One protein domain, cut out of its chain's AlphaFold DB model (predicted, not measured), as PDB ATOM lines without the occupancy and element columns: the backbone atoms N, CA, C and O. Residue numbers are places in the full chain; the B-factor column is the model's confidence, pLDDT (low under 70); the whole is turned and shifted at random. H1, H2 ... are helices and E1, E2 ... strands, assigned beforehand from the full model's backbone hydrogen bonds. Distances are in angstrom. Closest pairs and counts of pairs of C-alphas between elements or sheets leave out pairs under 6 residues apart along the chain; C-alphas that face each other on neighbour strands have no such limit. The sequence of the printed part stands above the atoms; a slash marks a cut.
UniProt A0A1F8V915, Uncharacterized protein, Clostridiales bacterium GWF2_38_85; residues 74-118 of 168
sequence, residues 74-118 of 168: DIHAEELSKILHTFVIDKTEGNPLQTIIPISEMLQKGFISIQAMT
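AT A GLANCE: This is residues 74 to 118 of the 168 residues of an uncharacterized protein of Clostridiales bacterium GWF2_38_85 (UniProt A0A1F8V915). Little regular structure is present: two short helices, H1 and H2, stand side by side, with the short strand E1 near their starting ends and a long loop, residues 85 to 96, leading from the end of H1 back to E1. The 45 printed residues, with H1, E1, H2 in chain order, are mostly helix by class, though named elements hold only 17 of them. The whole is compact, with a radius of gyration of the C-alphas of 10.3 A and spans of 26 by 22 by 13 A.

IN THESE COORDINATES: H1, residues 77 to 84, measures 10.4 A and begins at C-alpha 77 (-30.281, 6.330, -9.003). H2, residues 103 to 108, measures 8.5 A and ends at C-alpha 108 (-42.259, 6.199, -19.508). E1, residues 97 to 99, measures 6.6 A.

HOW THE PARTS SIT: H1 and H2 touch, the closest C-alphas being those of Ile 83 and Ser 104, 6.8 A apart. They run the same way at a shallow tilt of 20 degrees. In both, every O i to N i+4 pair is within hydrogen-bond range. E1 pairs with no named strand, but residues 74 to 75 pair antiparallel with its residues 97 to 98. H1 and E1 are only just apart, at 8.2 A between closest C-alphas. E1 and H2 meet only through their link.

THE WHOLE: The C-alphas of Glu 93 and Lys 109, the two farthest apart, are 28.2 A apart. The printed part has no cut. The link H1 to E1 is long, E1 to H2 tight. Mean pLDDT of the printed part is 86.5; no printed residue is under 70.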
ATOM      1  N   ASP A  74     -36.740  15.884  -8.186       91.69
ATOM      2  CA  ASP A  74     -35.637  15.049  -7.744       91.69
ATOM      3  C   ASP A  74     -35.826  13.629  -8.275       91.69
ATOM      4  O   ASP A  74     -36.931  13.086  -8.232       91.69
ATOM      5  N   ILE A  75     -34.745  13.014  -8.750       89.69
ATOM      6  CA  ILE A  75     -34.719  11.596  -9.095       89.69
ATOM      7  C   ILE A  75     -33.438  10.948  -8.571       89.69
ATOM      8  O   ILE A  75     -32.337  11.480  -8.730       89.69
ATOM      9  N   HIS A  76     -33.585   9.789  -7.935       91.44
ATOM     10  CA  HIS A  76     -32.467   9.027  -7.377       91.44
ATOM     11  C   HIS A  76     -32.058   7.890  -8.318       91.44
ATOM     12  O   HIS A  76     -32.856   7.408  -9.127       91.44
ATOM     13  N   ALA A  77     -30.815   7.419  -8.184       90.12
ATOM     14  CA  ALA A  77     -30.281   6.330  -9.003       90.12
ATOM     15  C   ALA A  77     -31.125   5.043  -8.912       90.12
ATOM     16  O   ALA A  77     -31.317   4.359  -9.917       90.12
ATOM     17  N   GLU A  78     -31.683   4.738  -7.735       89.31
ATOM     18  CA  GLU A  78     -32.551   3.571  -7.537       89.31
ATOM     19  C   GLU A  78     -33.841   3.658  -8.371       89.31
ATOM     20  O   GLU A  78     -34.258   2.673  -8.982       89.31
ATOM     21  N   GLU A  79     -34.463   4.836  -8.430       89.25
ATOM     22  CA  GLU A  79     -35.668   5.061  -9.230       89.25
ATOM     23  C   GLU A  79     -35.359   4.960 -10.729       89.25
ATOM     24  O   GLU A  79     -36.059   4.257 -11.458       89.25
ATOM     25  N   LEU A  80     -34.258   5.571 -11.182       87.88
ATOM     26  CA  LEU A  80     -33.793   5.452 -12.568       87.88
ATOM     27  C   LEU A  80     -33.528   3.998 -12.976       87.88
ATOM     28  O   LEU A  80     -33.930   3.587 -14.063       87.88
ATOM     29  N   SER A  81     -32.889   3.220 -12.099       89.38
ATOM     30  CA  SER A  81     -32.600   1.798 -12.323       89.38
ATOM     31  C   SER A  81     -33.880   0.987 -12.557       89.38
ATOM     32  O   SER A  81     -33.955   0.183 -13.491       89.38
ATOM     33  N   LYS A  82     -34.934   1.261 -11.771       89.62
ATOM     34  CA  LYS A  82     -36.252   0.623 -11.927       89.62
ATOM     35  C   LYS A  82     -36.911   0.967 -13.263       89.62
ATOM     36  O   LYS A  82     -37.488   0.085 -13.886       89.62
ATOM     37  N   ILE A  83     -36.819   2.226 -13.692       87.56
ATOM     38  CA  ILE A  83     -37.479   2.725 -14.911       87.56
ATOM     39  C   ILE A  83     -36.768   2.250 -16.175       87.56
ATOM     40  O   ILE A  83     -37.418   1.859 -17.140       87.56
ATOM     41  N   LEU A  84     -35.436   2.283 -16.180       85.62
ATOM     42  CA  LEU A  84     -34.636   1.883 -17.337       85.62
ATOM     43  C   LEU A  84     -34.421   0.365 -17.418       85.62
ATOM     44  O   LEU A  84     -33.844  -0.110 -18.393       85.62
ATOM     45  N   HIS A  85     -34.843  -0.389 -16.399       87.44
ATOM     46  CA  HIS A  85     -34.600  -1.828 -16.275       87.44
ATOM     47  C   HIS A  85     -33.115  -2.208 -16.446       87.44
ATOM     48  O   HIS A  85     -32.787  -3.272 -16.969       87.44
ATOM     49  N   THR A  86     -32.203  -1.338 -15.999       87.19
ATOM     50  CA  THR A  86     -30.749  -1.544 -16.066       87.19
ATOM     51  C   THR A  86     -30.075  -1.063 -14.791       87.19
ATOM     52  O   THR A  86     -30.556  -0.153 -14.124       87.19
ATOM     53  N   PHE A  87     -28.916  -1.639 -14.478       87.31
ATOM     54  CA  PHE A  87     -28.098  -1.182 -13.364       87.31
ATOM     55  C   PHE A  87     -27.572   0.237 -13.618       87.31
ATOM     56  O   PHE A  87     -26.931   0.500 -14.638       87.31
ATOM     57  N   VAL A  88     -27.830   1.140 -12.671       86.00
ATOM     58  CA  VAL A  88     -27.332   2.519 -12.674       86.00
ATOM     59  C   VAL A  88     -26.267   2.649 -11.592       86.00
ATOM     60  O   VAL A  88     -26.515   2.344 -10.428       86.00
ATOM     61  N   ILE A  89     -25.078   3.110 -11.980       87.75
ATOM     62  CA  ILE A  89     -23.993   3.412 -11.043       87.75
ATOM     63  C   ILE A  89     -24.266   4.785 -10.433       87.75
ATOM     64  O   ILE A  89     -24.173   5.800 -11.127       87.75
ATOM     65  N   ASP A  90     -24.564   4.815  -9.138       88.12
ATOM     66  CA  ASP A  90     -24.652   6.056  -8.377       88.12
ATOM     67  C   ASP A  90     -23.242   6.625  -8.133       88.12
ATOM     68  O   ASP A  90     -22.383   5.975  -7.535       88.12
ATOM     69  N   LYS A  91     -23.000   7.841  -8.633       89.12
ATOM     70  CA  LYS A  91     -21.783   8.630  -8.380       89.12
ATOM     71  C   LYS A  91     -22.075   9.933  -7.632       89.12
ATOM     72  O   LYS A  91     -21.178  10.758  -7.490       89.12
ATOM     73  N   THR A  92     -23.320  10.154  -7.216       85.38
ATOM     74  CA  THR A  92     -23.773  11.366  -6.526       85.38
ATOM     75  C   THR A  92     -23.808  11.185  -5.009       85.38
ATOM     76  O   THR A  92     -24.284  12.078  -4.313       85.38
ATOM     77  N   GLU A  93     -23.294  10.063  -4.489       88.00
ATOM     78  CA  GLU A  93     -23.279   9.735  -3.055       88.00
ATOM     79  C   GLU A  93     -24.693   9.761  -2.448       88.00
ATOM     80  O   GLU A  93     -24.904  10.230  -1.331       88.00
ATOM     81  N   GLY A  94     -25.689   9.293  -3.210       86.06
ATOM     82  CA  GLY A  94     -27.091   9.283  -2.796       86.06
ATOM     83  C   GLY A  94     -27.821  10.617  -2.966       86.06
ATOM     84  O   GLY A  94     -29.020  10.676  -2.701       86.06
ATOM     85  N   ASN A  95     -27.158  11.681  -3.435       90.88
ATOM     86  CA  ASN A  95     -27.839  12.941  -3.735       90.88
ATOM     87  C   ASN A  95     -28.719  12.804  -4.991       90.88
ATOM     88  O   ASN A  95     -28.265  12.236  -5.994       90.88
ATOM     89  N   PRO A  96     -29.943  13.359  -4.995       89.62
ATOM     90  CA  PRO A  96     -30.806  13.305  -6.162       89.62
ATOM     91  C   PRO A  96     -30.261  14.143  -7.317       89.62
ATOM     92  O   PRO A  96     -29.715  15.237  -7.136       89.62
ATOM     93  N   LEU A  97     -30.505  13.670  -8.534       87.44
ATOM     94  CA  LEU A  97     -30.424  14.508  -9.718       87.44
ATOM     95  C   LEU A  97     -31.679  15.385  -9.774       87.44
ATOM     96  O   LEU A  97     -32.793  14.871  -9.799       87.44
ATOM     97  N   GLN A  98     -31.500  16.704  -9.824       88.31
ATOM     98  CA  GLN A  98     -32.622  17.638  -9.934       88.31
ATOM     99  C   GLN A  98     -32.821  18.091 -11.377       88.31
ATOM    100  O   GLN A  98     -31.875  18.558 -12.017       88.31
ATOM    101  N   THR A  99     -34.061  18.030 -11.852       87.81
ATOM    102  CA  THR A  99     -34.449  18.344 -13.233       87.81
ATOM    103  C   THR A  99     -35.725  19.171 -13.290       87.81
ATOM    104  O   THR A  99     -36.492  19.202 -12.337       87.81
ATOM    105  N   ILE A 100     -35.954  19.873 -14.396       87.44
ATOM    106  CA  ILE A 100     -37.140  20.733 -14.583       87.44
ATOM    107  C   ILE A 100     -38.352  19.986 -15.162       87.44
ATOM    108  O   ILE A 100     -39.456  20.525 -15.206       87.44
ATOM    109  N   ILE A 101     -38.139  18.760 -15.642       87.81
ATOM    110  CA  ILE A 101     -39.174  17.847 -16.127       87.81
ATOM    111  C   ILE A 101     -38.988  16.538 -15.363       87.81
ATOM    112  O   ILE A 101     -37.850  16.078 -15.267       87.81
ATOM    113  N   PRO A 102     -40.059  15.898 -14.862       89.94
ATOM    114  CA  PRO A 102     -39.953  14.583 -14.246       89.94
ATOM    115  C   PRO A 102     -39.342  13.567 -15.226       89.94
ATOM    116  O   PRO A 102     -39.992  13.147 -16.187       89.94
ATOM    117  N   ILE A 103     -38.085  13.162 -14.991       88.25
ATOM    118  CA  ILE A 103     -37.386  12.200 -15.864       88.25
ATOM    119  C   ILE A 103     -38.172  10.888 -15.963       88.25
ATOM    120  O   ILE A 103     -38.246  10.290 -17.036       88.25
ATOM    121  N   SER A 104     -38.782  10.457 -14.861       86.94
ATOM    122  CA  SER A 104     -39.561   9.226 -14.815       86.94
ATOM    123  C   SER A 104     -40.733   9.237 -15.796       86.94
ATOM    124  O   SER A 104     -40.889   8.303 -16.581       86.94
ATOM    125  N   GLU A 105     -41.505  10.322 -15.816       89.25
ATOM    126  CA  GLU A 105     -42.625  10.508 -16.740       89.25
ATOM    127  C   GLU A 105     -42.155  10.619 -18.196       89.25
ATOM    128  O   GLU A 105     -42.745  10.011 -19.089       89.25
ATOM    129  N   MET A 106     -41.075  11.371 -18.430       90.06
ATOM    130  CA  MET A 106     -40.474  11.555 -19.752       90.06
ATOM    131  C   MET A 106     -40.092  10.208 -20.387       90.06
ATOM    132  O   MET A 106     -40.543   9.891 -21.491       90.06
ATOM    133  N   LEU A 107     -39.349   9.376 -19.649       87.62
ATOM    134  CA  LEU A 107     -38.923   8.051 -20.107       87.62
ATOM    135  C   LEU A 107     -40.108   7.100 -20.320       87.62
ATOM    136  O   LEU A 107     -40.172   6.437 -21.353       87.62
ATOM    137  N   GLN A 108     -41.071   7.059 -19.391       87.19
ATOM    138  CA  GLN A 108     -42.259   6.199 -19.508       87.19
ATOM    139  C   GLN A 108     -43.125   6.548 -20.724       87.19
ATOM    140  O   GLN A 108     -43.709   5.663 -21.347       87.19
ATOM    141  N   LYS A 109     -43.197   7.834 -21.082       90.00
ATOM    142  CA  LYS A 109     -43.923   8.315 -22.265       90.00
ATOM    143  C   LYS A 109     -43.122   8.185 -23.566       90.00
ATOM    144  O   LYS A 109     -43.645   8.533 -24.623       90.00
ATOM    145  N   GLY A 110     -41.886   7.687 -23.510       88.00
ATOM    146  CA  GLY A 110     -41.073   7.386 -24.687       88.00
ATOM    147  C   GLY A 110     -40.489   8.610 -25.395       88.00
ATOM    148  O   GLY A 110     -40.165   8.522 -26.577       88.00
ATOM    149  N   PHE A 111     -40.347   9.747 -24.706       85.00
ATOM    150  CA  PHE A 111     -39.648  10.918 -25.241       85.00
ATOM    151  C   PHE A 111     -38.477  11.307 -24.338       85.00
ATOM    152  O   PHE A 111     -38.416  10.910 -23.182       85.00
ATOM    153  N   ILE A 112     -37.516  12.066 -24.866       83.19
ATOM    154  CA  ILE A 112     -36.360  12.559 -24.106       83.19
ATOM    155  C   ILE A 112     -36.148  14.034 -24.448       83.19
ATOM    156  O   ILE A 112     -36.143  14.412 -25.617       83.19
ATOM    157  N   SER A 113     -35.937  14.858 -23.424       82.69
ATOM    158  CA  SER A 113     -35.479  16.241 -23.536       82.69
ATOM    159  C   SER A 113     -34.134  16.367 -22.833       82.69
ATOM    160  O   SER A 113     -34.045  16.300 -21.610       82.69
ATOM    161  N   ILE A 114     -33.074  16.548 -23.618       78.31
ATOM    162  CA  ILE A 114     -31.709  16.686 -23.091       78.31
ATOM    163  C   ILE A 114     -31.568  18.010 -22.332       78.31
ATOM    164  O   ILE A 114     -30.907  18.059 -21.298       78.31
ATOM    165  N   GLN A 115     -32.244  19.067 -22.794       76.44
ATOM    166  CA  GLN A 115     -32.263  20.366 -22.120       76.44
ATOM    167  C   GLN A 115     -32.905  20.274 -20.734       76.44
ATOM    168  O   GLN A 115     -32.469  20.953 -19.815       76.44
ATOM    169  N   ALA A 116     -33.886  19.387 -20.538       73.44
ATOM    170  CA  ALA A 116     -34.500  19.192 -19.228       73.44
ATOM    171  C   ALA A 116     -33.577  18.526 -18.193       73.44
ATOM    172  O   ALA A 116     -33.858  18.576 -16.993       73.44
ATOM    173  N   MET A 117     -32.478  17.919 -18.652       72.19
ATOM    174  CA  MET A 117     -31.439  17.337 -17.799       72.19
ATOM    175  C   MET A 117     -30.397  18.377 -17.362       72.19
ATOM    176  O   MET A 117     -29.572  18.086 -16.495       72.19
ATOM    177  N   THR A 118     -30.422  19.586 -17.934       71.31
ATOM    178  CA  THR A 118     -29.582  20.707 -17.511       71.31
ATOM    179  C   THR A 118     -30.422  21.722 -16.730       71.31
ATOM    180  O   THR A 118     -31.602  21.932 -16.992       71.31
TER     181      THR A 118